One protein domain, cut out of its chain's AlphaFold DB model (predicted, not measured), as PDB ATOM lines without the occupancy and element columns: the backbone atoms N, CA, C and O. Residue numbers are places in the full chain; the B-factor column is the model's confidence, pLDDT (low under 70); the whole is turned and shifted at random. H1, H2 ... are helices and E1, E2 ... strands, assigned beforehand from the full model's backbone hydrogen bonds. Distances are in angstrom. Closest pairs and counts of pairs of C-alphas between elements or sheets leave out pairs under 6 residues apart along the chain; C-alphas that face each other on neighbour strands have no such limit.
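AT A GLANCE: This is residues 177 to 288 of the 300 residues of an uncharacterized protein of Proteobacteria bacterium (UniProt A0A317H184). A twisted wall of three strands, E1, E2 and E3, has H2 over one face, while H3 rises from that same face. H1, joined to E1 by a tight link, packs on H2 about perpendicular to it, and H4 turns off at a steep angle after H3, close to H1 and H2. The printed part has 112 residues, with named elements in the order H1 E1 E2 H2 E3 H3 H4; the class is mixed, and the sheet, E1 - E2 - E3, is antiparallel. It is compact, with a radius of gyration of the C-alphas of 14.0 A and spans of 41 by 32 by 23 A.

HOW THE PARTS SIT: H1, residues 192 to 199, touches H2, residues 230 to 238, about perpendicular at 73 degrees; their closest C-alphas, of Ala 194 and Ala 236, are 4.7 A apart. E1, residues 201 to 209, and E2, residues 214 to 222, form a hairpin, with N 205 and O 219 at 2.8 A. E2 is antiparallel to E3, residues 254 to 261, with N 218 and O 257 at 2.8 A. H2 and H3, residues 263 to 275, make two layers with the sheet, helices on one face; H2 has a height over the sheet of 8.2 A. H1 and H4, residues 277 to 287, only just touch, with 3 pairs of C-alphas within 8 A, the closest those of Ala 194 and Val 278 at 6.9 A. Every O i to N i+4 pair is within hydrogen-bond range in H1, H2 and H4; in H3 it is 8 of 9.

IN THESE COORDINATES: H1 begins at C-alpha 192, (165.382, 93.517, 164.811), and is 10.4 A long. E1 measures 22.8 A, E2 25.9 A, H2 11.2 A, E3 22.8 A and H3 18.7 A. H4, 15.1 A, ends at C-alpha 287, (155.805, 100.345, 147.273).

THE WHOLE: The farthest C-alphas, of Ser 183 and Lys 212, are 42.3 A apart. The printed part has no cut, and the link from H2 to E3 is long, 15 residues. Mean pLDDT of the printed part is 76.5; residues 178 to 195, 223 to 226, 240 to 253 and 288 are under 70.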
ATOM      1  N   HIS A 177     153.518  91.597 150.935       71.56
ATOM      2  CA  HIS A 177     154.136  90.445 150.294       71.56
ATOM      3  C   HIS A 177     155.231  89.866 151.204       71.56
ATOM      4  O   HIS A 177     156.175  90.586 151.551       71.56
ATOM      5  N   PRO A 178     155.158  88.571 151.568       62.47
ATOM      6  CA  PRO A 178     156.207  87.896 152.323       62.47
ATOM      7  C   PRO A 178     157.408  87.684 151.393       62.47
ATOM      8  O   PRO A 178     157.492  86.697 150.669       62.47
ATOM      9  N   GLY A 179     158.307  88.658 151.323       58.28
ATOM     10  CA  GLY A 179     159.411  88.595 150.364       58.28
ATOM     11  C   GLY A 179     160.262  89.847 150.251       58.28
ATOM     12  O   GLY A 179     161.342  89.765 149.666       58.28
ATOM     13  N   VAL A 180     159.831  90.970 150.836       58.81
ATOM     14  CA  VAL A 180     160.640  92.192 150.900       58.81
ATOM     15  C   VAL A 180     161.913  91.891 151.685       58.81
ATOM     16  O   VAL A 180     161.912  91.758 152.909       58.81
ATOM     17  N   LYS A 181     163.016  91.693 150.958       53.53
ATOM     18  CA  LYS A 181     164.293  91.283 151.543       53.53
ATOM     19  C   LYS A 181     164.853  92.430 152.378       53.53
ATOM     20  O   LYS A 181     165.131  93.504 151.840       53.53
ATOM     21  N   GLU A 182     165.153  92.143 153.646       55.38
ATOM     22  CA  GLU A 182     165.812  93.031 154.625       55.38
ATOM     23  C   GLU A 182     166.996  93.828 154.048       55.38
ATOM     24  O   GLU A 182     167.262  94.945 154.472       55.38
ATOM     25  N   SER A 183     167.660  93.293 153.019       52.38
ATOM     26  CA  SER A 183     168.783  93.890 152.285       52.38
ATOM     27  C   SER A 183     168.617  95.337 151.789       52.38
ATOM     28  O   SER A 183     169.631  95.972 151.502       52.38
ATOM     29  N   ARG A 184     167.394  95.873 151.647       52.69
ATOM     30  CA  ARG A 184     167.169  97.260 151.176       52.69
ATOM     31  C   ARG A 184     166.957  98.275 152.285       52.69
ATOM     32  O   ARG A 184     167.168  99.468 152.067       52.69
ATOM     33  N   VAL A 185     166.567  97.821 153.468       56.25
ATOM     34  CA  VAL A 185     166.505  98.688 154.634       56.25
ATOM     35  C   VAL A 185     167.885  98.594 155.285       56.25
ATOM     36  O   VAL A 185     168.352  97.507 155.604       56.25
ATOM     37  N   ASN A 186     168.601  99.712 155.434       55.50
ATOM     38  CA  ASN A 186     169.905  99.729 156.115       55.50
ATOM     39  C   ASN A 186     169.698  99.465 157.620       55.50
ATOM     40  O   ASN A 186     169.634 100.381 158.443       55.50
ATOM     41  N   LEU A 187     169.530  98.195 157.978       53.38
ATOM     42  CA  LEU A 187     169.135  97.749 159.305       53.38
ATOM     43  C   LEU A 187     170.364  97.554 160.190       53.38
ATOM     44  O   LEU A 187     170.959  96.485 160.252       53.38
ATOM     45  N   ARG A 188     170.757  98.609 160.907       51.94
ATOM     46  CA  ARG A 188     171.689  98.486 162.038       51.94
ATOM     47  C   ARG A 188     170.926  98.110 163.318       51.94
ATOM     48  O   ARG A 188     170.094  98.903 163.767       51.94
ATOM     49  N   THR A 189     171.207  96.899 163.811       52.56
ATOM     50  CA  THR A 189     171.053  96.237 165.137       52.56
ATOM     51  C   THR A 189     169.909  96.583 166.109       52.56
ATOM     52  O   THR A 189     169.388  95.669 166.729       52.56
ATOM     53  N   ASP A 190     169.424  97.819 166.233       53.22
ATOM     54  CA  ASP A 190     168.402  98.160 167.253       53.22
ATOM     55  C   ASP A 190     166.946  97.997 166.756       53.22
ATOM     56  O   ASP A 190     165.991  98.304 167.466       53.22
ATOM     57  N   GLY A 191     166.754  97.531 165.514       56.12
ATOM     58  CA  GLY A 191     165.440  97.389 164.865       56.12
ATOM     59  C   GLY A 191     164.899  95.960 164.749       56.12
ATOM     60  O   GLY A 191     163.754  95.803 164.335       56.12
ATOM     61  N   GLU A 192     165.684  94.936 165.097       63.19
ATOM     62  CA  GLU A 192     165.382  93.517 164.811       63.19
ATOM     63  C   GLU A 192     164.043  93.041 165.391       63.19
ATOM     64  O   GLU A 192     163.294  92.327 164.727       63.19
ATOM     65  N   LEU A 193     163.676  93.503 166.590       65.19
ATOM     66  CA  LEU A 193     162.418  93.105 167.225       65.19
ATOM     67  C   LEU A 193     161.193  93.642 166.476       65.19
ATOM     68  O   LEU A 193     160.289  92.873 166.162       65.19
ATOM     69  N   ALA A 194     161.167  94.933 166.136       68.19
ATOM     70  CA  ALA A 194     160.044  95.520 165.402       68.19
ATOM     71  C   ALA A 194     159.915  94.932 163.985       68.19
ATOM     72  O   ALA A 194     158.806  94.784 163.481       68.19
ATOM     73  N   LEU A 195     161.039  94.547 163.375       68.50
ATOM     74  CA  LEU A 195     161.080  93.889 162.069       68.50
ATOM     75  C   LEU A 195     160.467  92.494 162.122       68.50
ATOM     76  O   LEU A 195     159.575  92.196 161.334       68.50
ATOM     77  N   SER A 196     160.869  91.683 163.105       75.12
ATOM     78  CA  SER A 196     160.300  90.344 163.291       75.12
ATOM     79  C   SER A 196     158.781  90.377 163.505       75.12
ATOM     80  O   SER A 196     158.078  89.491 163.030       75.12
ATOM     81  N   CYS A 197     158.254  91.437 164.137       78.31
ATOM     82  CA  CYS A 197     156.813  91.601 164.332       78.31
ATOM     83  C   CYS A 197     156.050  91.850 163.030       78.31
ATOM     84  O   CYS A 197     154.906  91.424 162.909       78.31
ATOM     85  N   VAL A 198     156.638  92.589 162.089       78.12
ATOM     86  CA  VAL A 198     155.944  92.995 160.858       78.12
ATOM     87  C   VAL A 198     156.191  92.004 159.720       78.12
ATOM     88  O   VAL A 198     155.326  91.847 158.867       78.12
ATOM     89  N   ALA A 199     157.311  91.277 159.733       76.38
ATOM     90  CA  ALA A 199     157.662  90.305 158.697       76.38
ATOM     91  C   ALA A 199     156.638  89.162 158.534       76.38
ATOM     92  O   ALA A 199     156.480  88.640 157.434       76.38
ATOM     93  N   GLY A 200     155.929  88.784 159.606       78.06
ATOM     94  CA  GLY A 200     154.863  87.769 159.572       78.06
ATOM     95  C   GLY A 200     153.477  88.302 159.188       78.06
ATOM     96  O   GLY A 200     152.507  87.542 159.157       78.06
ATOM     97  N   ILE A 201     153.346  89.608 158.934       85.19
ATOM     98  CA  ILE A 201     152.068  90.228 158.584       85.19
ATOM     99  C   ILE A 201     151.832  90.076 157.084       85.19
ATOM    100  O   ILE A 201     152.623  90.558 156.281       85.19
ATOM    101  N   HIS A 202     150.705  89.474 156.704       86.62
ATOM    102  CA  HIS A 202     150.267  89.402 155.303       86.62
ATOM    103  C   HIS A 202     149.147  90.389 154.994       86.62
ATOM    104  O   HIS A 202     148.975  90.792 153.844       86.62
ATOM    105  N   GLN A 203     148.383  90.787 156.010       89.12
ATOM    106  CA  GLN A 203     147.375  91.827 155.893       89.12
ATOM    107  C   GLN A 203     147.407  92.740 157.114       89.12
ATOM    108  O   GLN A 203     147.437  92.272 158.251       89.12
ATOM    109  N   LEU A 204     147.360  94.041 156.858       90.38
ATOM    110  CA  LEU A 204     147.272  95.092 157.856       90.38
ATOM    111  C   LEU A 204     146.049  95.953 157.557       90.38
ATOM    112  O   LEU A 204     146.036  96.661 156.551       90.38
ATOM    113  N   ASP A 205     145.057  95.929 158.443       92.31
ATOM    114  CA  ASP A 205     143.949  96.876 158.407       92.31
ATOM    115  C   ASP A 205     144.102  97.890 159.541       92.31
ATOM    116  O   ASP A 205     144.258  97.526 160.707       92.31
ATOM    117  N   LEU A 206     144.045  99.169 159.200       92.69
ATOM    118  CA  LEU A 206     144.151 100.302 160.106       92.69
ATOM    119  C   LEU A 206     142.864 101.127 160.018       92.69
ATOM    120  O   LEU A 206     142.419 101.441 158.919       92.69
ATOM    121  N   GLY A 207     142.306 101.530 161.157       93.75
ATOM    122  CA  GLY A 207     141.191 102.473 161.257       93.75
ATOM    123  C   GLY A 207     141.486 103.564 162.283       93.75
ATOM    124  O   GLY A 207     141.966 103.283 163.381       93.75
ATOM    125  N   ILE A 208     141.209 104.821 161.938       93.31
ATOM    126  CA  ILE A 208     141.414 105.991 162.797       93.31
ATOM    127  C   ILE A 208     140.072 106.675 163.039       93.31
ATOM    128  O   ILE A 208     139.462 107.197 162.110       93.31
ATOM    129  N   GLN A 209     139.628 106.750 164.294       92.81
ATOM    130  CA  GLN A 209     138.400 107.455 164.682       92.81
ATOM    131  C   GLN A 209     138.743 108.716 165.466       92.81
ATOM    132  O   GLN A 209     139.296 108.647 166.567       92.81
ATOM    133  N   LEU A 210     138.358 109.871 164.928       90.44
ATOM    134  CA  LEU A 210     138.502 111.160 165.599       90.44
ATOM    135  C   LEU A 210     137.268 111.444 166.469       90.44
ATOM    136  O   LEU A 210     136.127 111.346 166.023       90.44
ATOM    137  N   GLY A 211     137.489 111.816 167.730       90.44
ATOM    138  CA  GLY A 211     136.429 112.137 168.687       90.44
ATOM    139  C   GLY A 211     136.976 112.873 169.909       90.44
ATOM    140  O   GLY A 211     137.979 113.571 169.818       90.44
ATOM    141  N   LYS A 212     136.363 112.695 171.091       90.69
ATOM    142  CA  LYS A 212     136.933 113.216 172.360       90.69
ATOM    143  C   LYS A 212     138.328 112.646 172.651       90.69
ATOM    144  O   LYS A 212     139.153 113.292 173.287       90.69
ATOM    145  N   LYS A 213     138.549 111.413 172.205       91.75
ATOM    146  CA  LYS A 213     139.835 110.728 172.118       91.75
ATOM    147  C   LYS A 213     139.975 110.218 170.690       91.75
ATOM    148  O   LYS A 213     138.957 109.888 170.078       91.75
ATOM    149  N   VAL A 214     141.203 110.135 170.203       91.38
ATOM    150  CA  VAL A 214     141.518 109.450 168.953       91.38
ATOM    151  C   VAL A 214     141.596 107.959 169.247       91.38
ATOM    152  O   VAL A 214     142.298 107.552 170.177       91.38
ATOM    153  N   LYS A 215     140.848 107.144 168.503       92.50
ATOM    154  CA  LYS A 215     140.963 105.685 168.575       92.50
ATOM    155  C   LYS A 215     141.683 105.177 167.341       92.50
ATOM    156  O   LYS A 215     141.386 105.629 166.240       92.50
ATOM    157  N   ILE A 216     142.602 104.249 167.554       92.00
ATOM    158  CA  ILE A 216     143.335 103.559 166.499       92.00
ATOM    159  C   ILE A 216     142.966 102.089 166.607       92.00
ATOM    160  O   ILE A 216     143.183 101.488 167.661       92.00
ATOM    161  N   ASP A 217     142.403 101.542 165.542       91.38
ATOM    162  CA  ASP A 217     142.086 100.130 165.389       91.38
ATOM    163  C   ASP A 217     143.079  99.510 164.412       91.38
ATOM    164  O   ASP A 217     143.260 100.008 163.306       91.38
ATOM    165  N   LEU A 218     143.743  98.442 164.836       90.19
ATOM    166  CA  LEU A 218     144.707  97.697 164.042       90.19
ATOM    167  C   LEU A 218     144.268  96.236 164.003       90.19
ATOM    168  O   LEU A 218     144.200  95.590 165.047       90.19
ATOM    169  N   ASN A 219     143.987  95.714 162.816       89.00
ATOM    170  CA  ASN A 219     143.783  94.290 162.586       89.00
ATOM    171  C   ASN A 219     144.948  93.755 161.772       89.00
ATOM    172  O   ASN A 219     145.327  94.328 160.753       89.00
ATOM    173  N   VAL A 220     145.501  92.642 162.225       87.44
ATOM    174  CA  VAL A 220     146.627  91.991 161.574       87.44
ATOM    175  C   VAL A 220     146.219  90.573 161.223       87.44
ATOM    176  O   VAL A 220     145.891  89.778 162.106       87.44
ATOM    177  N   GLY A 221     146.233  90.284 159.926       84.44
ATOM    178  CA  GLY A 221     146.124  88.938 159.390       84.44
ATOM    179  C   GLY A 221     147.512  88.329 159.249       84.44
ATOM    180  O   GLY A 221     148.372  88.873 158.545       84.44
ATOM    181  N   SER A 222     147.721  87.200 159.913       76.06
ATOM    182  CA  SER A 222     148.908  86.362 159.765       76.06
ATOM    183  C   SER A 222     148.632  85.145 158.884       76.06
ATOM    184  O   SER A 222     147.484  84.752 158.684       76.06
ATOM    185  N   GLY A 223     149.692  84.534 158.353       68.25
ATOM    186  CA  GLY A 223     149.596  83.257 157.653       68.25
ATOM    187  C   GLY A 223     149.192  82.133 158.609       68.25
ATOM    188  O   GLY A 223     149.229  82.303 159.827       68.25
ATOM    189  N   ALA A 224     148.850  80.967 158.053       59.12
ATOM    190  CA  ALA A 224     148.253  79.823 158.758       59.12
ATOM    191  C   ALA A 224     149.059  79.246 159.949       59.12
ATOM    192  O   ALA A 224     148.591  78.306 160.586       59.12
ATOM    193  N   PHE A 225     150.256  79.766 160.242       54.75
ATOM    194  CA  PHE A 225     151.164  79.195 161.238       54.75
ATOM    195  C   PHE A 225     151.789  80.197 162.223       54.75
ATOM    196  O   PHE A 225     152.404  79.738 163.178       54.75
ATOM    197  N   ASP A 226     151.600  81.516 162.070       66.94
ATOM    198  CA  ASP A 226     152.304  82.517 162.896       66.94
ATOM    199  C   ASP A 226     151.400  83.677 163.335       66.94
ATOM    200  O   ASP A 226     151.478  84.781 162.800       66.94
ATOM    201  N   VAL A 227     150.553  83.465 164.350       70.88
ATOM    202  CA  VAL A 227     149.813  84.576 164.974       70.88
ATOM    203  C   VAL A 227     150.812  85.572 165.557       70.88
ATOM    204  O   VAL A 227     151.489  85.286 166.547       70.88
ATOM    205  N   VAL A 228     150.897  86.766 164.962       75.88
ATOM    206  CA  VAL A 228     151.788  87.820 165.459       75.88
ATOM    207  C   VAL A 228     151.315  88.232 166.855       75.88
ATOM    208  O   VAL A 228     150.192  88.739 166.990       75.88
ATOM    209  N   PRO A 229     152.139  88.068 167.910       77.50
ATOM    210  CA  PRO A 229     151.706  88.382 169.260       77.50
ATOM    211  C   PRO A 229     151.342  89.860 169.377       77.50
ATOM    212  O   PRO A 229     152.101  90.738 168.968       77.50
ATOM    213  N   VAL A 230     150.226  90.166 170.034       76.25
ATOM    214  CA  VAL A 230     149.787  91.556 170.243       76.25
ATOM    215  C   VAL A 230     150.836  92.389 170.982       76.25
ATOM    216  O   VAL A 230     150.986  93.577 170.715       76.25
ATOM    217  N   LYS A 231     151.626  91.771 171.869       79.12
ATOM    218  CA  LYS A 231     152.768  92.430 172.520       79.12
ATOM    219  C   LYS A 231     153.834  92.876 171.508       79.12
ATOM    220  O   LYS A 231     154.421  93.939 171.687       79.12
ATOM    221  N   CYS A 232     154.043  92.091 170.452       83.50
ATOM    222  CA  CYS A 232     154.924  92.423 169.336       83.50
ATOM    223  C   CYS A 232     154.389  93.653 168.592       83.50
ATOM    224  O   CYS A 232     155.088  94.655 168.478       83.50
ATOM    225  N   LEU A 233     153.113  93.626 168.189       81.56
ATOM    226  CA  LEU A 233     152.459  94.736 167.485       81.56
ATOM    227  C   LEU A 233     152.424  96.017 168.323       81.56
ATOM    228  O   LEU A 233     152.781  97.088 167.845       81.56
ATOM    229  N   SER A 234     152.052  95.909 169.598       82.56
ATOM    230  CA  SER A 234     152.047  97.045 170.518       82.56
ATOM    231  C   SER A 234     153.448  97.629 170.696       82.56
ATOM    232  O   SER A 234     153.586  98.847 170.742       82.56
ATOM    233  N   GLY A 235     154.482  96.787 170.779       81.56
ATOM    234  CA  GLY A 235     155.870  97.235 170.834       81.56
ATOM    235  C   GLY A 235     156.317  97.901 169.535       81.56
ATOM    236  O   GLY A 235     156.921  98.961 169.581       81.56
ATOM    237  N   ALA A 236     155.978  97.330 168.380       81.31
ATOM    238  CA  ALA A 236     156.381  97.852 167.078       81.31
ATOM    239  C   ALA A 236     155.710  99.196 166.751       81.31
ATOM    240  O   ALA A 236     156.380 100.143 166.348       81.31
ATOM    241  N   PHE A 237     154.395  99.301 166.946       82.62
ATOM    242  CA  PHE A 237     153.625 100.486 166.555       82.62
ATOM    243  C   PHE A 237     153.556 101.557 167.648       82.62
ATOM    244  O   PHE A 237     153.263 102.713 167.346       82.62
ATOM    245  N   PHE A 238     153.815 101.204 168.912       83.88
ATOM    246  CA  PHE A 238     153.581 102.097 170.045       83.88
ATOM    247  C   PHE A 238     154.671 102.037 171.140       83.88
ATOM    248  O   PHE A 238     154.385 102.284 172.309       83.88
ATOM    249  N   SER A 239     155.934 101.757 170.801       71.62
ATOM    250  CA  SER A 239     157.056 101.604 171.759       71.62
ATOM    251  C   SER A 239     157.294 102.764 172.737       71.62
ATOM    252  O   SER A 239     157.979 102.578 173.739       71.62
ATOM    253  N   ASP A 240     156.745 103.954 172.492       64.12
ATOM    254  CA  ASP A 240     157.088 105.190 173.209       64.12
ATOM    255  C   ASP A 240     156.598 105.286 174.669       64.12
ATOM    256  O   ASP A 240     156.758 106.327 175.310       64.12
ATOM    257  N   GLY A 241     156.021 104.213 175.227       53.75
ATOM    258  CA  GLY A 241     155.850 103.979 176.672       53.75
ATOM    259  C   GLY A 241     154.979 104.974 177.453       53.75
ATOM    260  O   GLY A 241     154.737 104.772 178.640       53.75
ATOM    261  N   ARG A 242     154.502 106.053 176.820       57.28
ATOM    262  CA  ARG A 242     153.812 107.172 177.485       57.28
ATOM    263  C   ARG A 242     152.306 107.207 177.262       57.28
ATOM    264  O   ARG A 242     151.605 107.837 178.048       57.28
ATOM    265  N   ALA A 243     151.800 106.533 176.236       57.81
ATOM    266  CA  ALA A 243     150.365 106.430 176.018       57.81
ATOM    267  C   ALA A 243     149.764 105.347 176.924       57.81
ATOM    268  O   ALA A 243     150.226 104.205 176.936       57.81
ATOM    269  N   LYS A 244     148.696 105.680 177.655       59.53
ATOM    270  CA  LYS A 244     147.867 104.679 178.344       59.53
ATOM    271  C   LYS A 244     147.114 103.854 177.297       59.53
ATOM    272  O   LYS A 244     146.005 104.202 176.900       59.53
ATOM    273  N   MET A 245     147.735 102.779 176.825       63.34
ATOM    274  CA  MET A 245     147.141 101.872 175.846       63.34
ATOM    275  C   MET A 245     146.174 100.912 176.527       63.34
ATOM    276  O   MET A 245     146.549 100.154 177.419       63.34
ATOM    277  N   HIS A 246     144.926 100.920 176.069       61.19
ATOM    278  CA  HIS A 246     143.949  99.891 176.406       61.19
ATOM    279  C   HIS A 246     143.913  98.847 175.298       61.19
ATOM    280  O   HIS A 246     143.030  98.866 174.447       61.19
ATOM    281  N   VAL A 247     144.885  97.942 175.320       62.00
ATOM    282  CA  VAL A 247     144.968  96.839 174.366       62.00
ATOM    283  C   VAL A 247     143.845  95.843 174.642       62.00
ATOM    284  O   VAL A 247     143.770  95.281 175.732       62.00
ATOM    285  N   THR A 248     142.973  95.624 173.659       62.84
ATOM    286  CA  THR A 248     141.934  94.589 173.732       62.84
ATOM    287  C   THR A 248     142.087  93.629 172.562       62.84
ATOM    288  O   THR A 248     142.048  94.075 171.417       62.84
ATOM    289  N   VAL A 249     142.252  92.342 172.872       60.12
ATOM    290  CA  VAL A 249     142.534  91.263 171.915       60.12
ATOM    291  C   VAL A 249     141.289  90.403 171.727       60.12
ATOM    292  O   VAL A 249     140.667  90.018 172.716       60.12
ATOM    293  N   TYR A 250     140.945  90.099 170.476       61.53
ATOM    294  CA  TYR A 250     139.817  89.241 170.112       61.53
ATOM    295  C   TYR A 250     140.200  88.333 168.929       61.53
ATOM    296  O   TYR A 250     140.702  88.855 167.938       61.53
ATOM    297  N   GLY A 251     139.888  87.031 169.007       56.94
ATOM    298  CA  GLY A 251     139.912  86.092 167.871       56.94
ATOM    299  C   GLY A 251     141.065  85.078 167.858       56.94
ATOM    300  O   GLY A 251     142.108  85.318 168.463       56.94
ATOM    301  N   ASP A 252     140.846  83.960 167.153       61.69
ATOM    302  CA  ASP A 252     141.773  82.815 167.091       61.69
ATOM    303  C   ASP A 252     142.817  82.937 165.952       61.69
ATOM    304  O   ASP A 252     143.931  82.452 166.117       61.69
ATOM    305  N   ASP A 253     142.513  83.672 164.864       67.19
ATOM    306  CA  ASP A 253     143.381  83.804 163.666       67.19
ATOM    307  C   ASP A 253     143.771  85.255 163.300       67.19
ATOM    308  O   ASP A 253     144.525  85.494 162.355       67.19
ATOM    309  N   THR A 254     143.252  86.255 164.018       72.25
ATOM    310  CA  THR A 254     143.525  87.676 163.746       72.25
ATOM    311  C   THR A 254     143.892  88.409 165.019       72.25
ATOM    312  O   THR A 254     143.135  88.397 165.988       72.25
ATOM    313  N   SER A 255     145.011  89.127 164.997       81.06
ATOM    314  CA  SER A 255     145.386  90.005 166.101       81.06
ATOM    315  C   SER A 255     144.699  91.358 165.932       81.06
ATOM    316  O   SER A 255     145.056  92.135 165.049       81.06
ATOM    317  N   HIS A 256     143.723  91.648 166.795       84.75
ATOM    318  CA  HIS A 256     143.109  92.972 166.904       84.75
ATOM    319  C   HIS A 256     143.733  93.763 168.062       84.75
ATOM    320  O   HIS A 256     143.830  93.277 169.190       84.75
ATOM    321  N   LEU A 257     144.130  95.002 167.784       85.81
ATOM    322  CA  LEU A 257     144.680  95.955 168.736       85.81
ATOM    323  C   LEU A 257     143.915  97.272 168.606       85.81
ATOM    324  O   LEU A 257     143.977  97.942 167.582       85.81
ATOM    325  N   ARG A 258     143.241  97.672 169.685       89.25
ATOM    326  CA  ARG A 258     142.636  99.000 169.821       89.25
ATOM    327  C   ARG A 258     143.467  99.854 170.766       89.25
ATOM    328  O   ARG A 258     143.836  99.404 171.846       89.25
ATOM    329  N   VAL A 259     143.722 101.100 170.390       89.75
ATOM    330  CA  VAL A 259     144.392 102.109 171.220       89.75
ATOM    331  C   VAL A 259     143.505 103.348 171.313       89.75
ATOM    332  O   VAL A 259     142.742 103.656 170.404       89.75
ATOM    333  N   SER A 260     143.539 104.050 172.447       91.25
ATOM    334  CA  SER A 260     142.780 105.287 172.664       91.25
ATOM    335  C   SER A 260     143.679 106.361 173.259       91.25
ATOM    336  O   SER A 260     144.160 106.208 174.379       91.25
ATOM    337  N   LEU A 261     143.862 107.455 172.527       90.19
ATOM    338  CA  LEU A 261     144.785 108.547 172.832       90.19
ATOM    339  C   LEU A 261     144.016 109.863 172.994       90.19
ATOM    340  O   LEU A 261     142.990 110.082 172.352       90.19
ATOM    341  N   SER A 262     144.495 110.772 173.839       91.12
ATOM    342  CA  SER A 262     144.137 112.188 173.680       91.12
ATOM    343  C   SER A 262     144.715 112.731 172.367       91.12
ATOM    344  O   SER A 262     145.670 112.168 171.837       91.12
ATOM    345  N   HIS A 263     144.175 113.839 171.850       90.00
ATOM    346  CA  HIS A 263     144.671 114.458 170.608       90.00
ATOM    347  C   HIS A 263     146.175 114.756 170.662       90.00
ATOM    348  O   HIS A 263     146.925 114.267 169.832       90.00
ATOM    349  N   GLY A 264     146.654 115.406 171.728       90.06
ATOM    350  CA  GLY A 264     148.086 115.692 171.869       90.06
ATOM    351  C   GLY A 264     148.973 114.450 172.051       90.06
ATOM    352  O   GLY A 264     150.162 114.503 171.749       90.06
ATOM    353  N   GLU A 265     148.448 113.330 172.565       90.56
ATOM    354  CA  GLU A 265     149.180 112.051 172.555       90.56
ATOM    355  C   GLU A 265     149.239 111.451 171.152       90.56
ATOM    356  O   GLU A 265     150.283 110.929 170.769       90.56
ATOM    357  N   TYR A 266     148.144 111.550 170.402       90.75
ATOM    358  CA  TYR A 266     148.060 111.085 169.028       90.75
ATOM    359  C   TYR A 266     148.984 111.873 168.096       90.75
ATOM    360  O   TYR A 266     149.740 111.242 167.370       90.75
ATOM    361  N   ASP A 267     149.036 113.203 168.184       89.94
ATOM    362  CA  ASP A 267     149.927 114.020 167.347       89.94
ATOM    363  C   ASP A 267     151.401 113.659 167.569       89.94
ATOM    364  O   ASP A 267     152.162 113.461 166.622       89.94
ATOM    365  N   ARG A 268     151.805 113.499 168.839       89.50
ATOM    366  CA  ARG A 268     153.167 113.064 169.195       89.50
ATOM    367  C   ARG A 268     153.469 111.659 168.686       89.50
ATOM    368  O   ARG A 268     154.577 111.403 168.212       89.50
ATOM    369  N   TRP A 269     152.505 110.749 168.815       90.38
ATOM    370  CA  TRP A 269     152.636 109.393 168.298       90.38
ATOM    371  C   TRP A 269     152.758 109.394 166.773       90.38
ATOM    372  O   TRP A 269     153.677 108.768 166.264       90.38
ATOM    373  N   LEU A 270     151.906 110.128 166.058       90.44
ATOM    374  CA  LEU A 270     151.890 110.203 164.599       90.44
ATOM    375  C   LEU A 270     153.212 110.750 164.057       90.44
ATOM    376  O   LEU A 270     153.794 110.186 163.134       90.44
ATOM    377  N   ASP A 271     153.712 111.822 164.666       88.75
ATOM    378  CA  ASP A 271     154.991 112.441 164.327       88.75
ATOM    379  C   ASP A 271     156.175 111.477 164.542       88.75
ATOM    380  O   ASP A 271     157.072 111.358 163.702       88.75
ATOM    381  N   THR A 272     156.145 110.714 165.637       88.06
ATOM    382  CA  THR A 272     157.145 109.675 165.928       88.06
ATOM    383  C   THR A 272     157.023 108.489 164.972       88.06
ATOM    384  O   THR A 272     158.030 108.023 164.437       88.06
ATOM    385  N   PHE A 273     155.799 108.031 164.709       87.94
ATOM    386  CA  PHE A 273     155.500 106.910 163.829       87.94
ATOM    387  C   PHE A 273     155.959 107.195 162.399       87.94
ATOM    388  O   PHE A 273     156.676 106.373 161.836       87.94
ATOM    389  N   ARG A 274     155.662 108.376 161.844       87.25
ATOM    390  CA  ARG A 274     156.092 108.789 160.492       87.25
ATOM    391  C   ARG A 274     157.607 108.706 160.290       87.25
ATOM    392  O   ARG A 274     158.072 108.373 159.205       87.25
ATOM    393  N   ARG A 275     158.390 108.969 161.340       85.81
ATOM    394  CA  ARG A 275     159.862 108.851 161.319       85.81
ATOM    395  C   ARG A 275     160.381 107.475 161.731       85.81
ATOM    396  O   ARG A 275     161.585 107.232 161.651       85.81
ATOM    397  N   SER A 276     159.507 106.596 162.210       84.06
ATOM    398  CA  SER A 276     159.890 105.284 162.714       84.06
ATOM    399  C   SER A 276     160.364 104.368 161.586       84.06
ATOM    400  O   SER A 276     159.947 104.477 160.432       84.06
ATOM    401  N   ARG A 277     161.208 103.398 161.946       81.88
ATOM    402  CA  ARG A 277     161.626 102.329 161.028       81.88
ATOM    403  C   ARG A 277     160.454 101.451 160.587       81.88
ATOM    404  O   ARG A 277     160.482 100.924 159.483       81.88
ATOM    405  N   VAL A 278     159.430 101.309 161.433       83.06
ATOM    406  CA  VAL A 278     158.217 100.551 161.104       83.06
ATOM    407  C   VAL A 278     157.482 101.210 159.944       83.06
ATOM    408  O   VAL A 278     157.155 100.519 158.987       83.06
ATOM    409  N   ASN A 279     157.297 102.534 159.977       85.19
ATOM    410  CA  ASN A 279     156.668 103.249 158.868       85.19
ATOM    411  C   ASN A 279     157.492 103.143 157.576       85.19
ATOM    412  O   ASN A 279     156.944 102.782 156.546       85.19
ATOM    413  N   GLN A 280     158.813 103.338 157.641       82.69
ATOM    414  CA  GLN A 280     159.691 103.191 156.466       82.69
ATOM    415  C   GLN A 280     159.618 101.789 155.845       82.69
ATOM    416  O   GLN A 280     159.663 101.633 154.628       82.69
ATOM    417  N   MET A 281     159.509 100.751 156.677       79.31
ATOM    418  CA  MET A 281     159.353  99.382 156.197       79.31
ATOM    419  C   MET A 281     157.965  99.151 155.598       79.31
ATOM    420  O   MET A 281     157.871  98.521 154.552       79.31
ATOM    421  N   LEU A 282     156.900  99.654 156.230       82.62
ATOM    422  CA  LEU A 282     155.552  99.597 155.664       82.62
ATOM    423  C   LEU A 282     155.518 100.279 154.301       82.62
ATOM    424  O   LEU A 282     155.080  99.658 153.343       82.62
ATOM    425  N   GLU A 283     156.075 101.484 154.185       83.00
ATOM    426  CA  GLU A 283     156.222 102.196 152.915       83.00
ATOM    427  C   GLU A 283     156.987 101.364 151.878       83.00
ATOM    428  O   GLU A 283     156.553 101.276 150.730       83.00
ATOM    429  N   ALA A 284     158.084 100.707 152.269       78.94
ATOM    430  CA  ALA A 284     158.846  99.840 151.374       78.94
ATOM    431  C   ALA A 284     158.034  98.618 150.913       78.94
ATOM    432  O   ALA A 284     157.992  98.334 149.721       78.94
ATOM    433  N   MET A 285     157.345  97.930 151.828       77.81
ATOM    434  CA  MET A 285     156.521  96.758 151.507       77.81
ATOM    435  C   MET A 285     155.289  97.098 150.668       77.81
ATOM    436  O   MET A 285     154.828  96.274 149.886       77.81
ATOM    437  N   ILE A 286     154.765  98.307 150.842       79.75
ATOM    438  CA  ILE A 286     153.635  98.860 150.096       79.75
ATOM    439  C   ILE A 286     154.063  99.305 148.691       79.75
ATOM    440  O   ILE A 286     153.280  99.196 147.754       79.75
ATOM    441  N   SER A 287     155.294  99.801 148.540       73.44
ATOM    442  CA  SER A 287     155.805 100.345 147.273       73.44
ATOM    443  C   SER A 287     156.471  99.299 146.371       73.44
ATOM    444  O   SER A 287     156.829  99.623 145.238       73.44
ATOM    445  N   GLU A 288     156.702  98.071 146.848       64.94
ATOM    446  CA  GLU A 288     157.321  97.026 146.031       64.94
ATOM    447  C   GLU A 288     156.294  96.347 145.109       64.94
ATOM    448  O   GLU A 288     155.341  95.732 145.594       64.94
TER     449      GLU A 288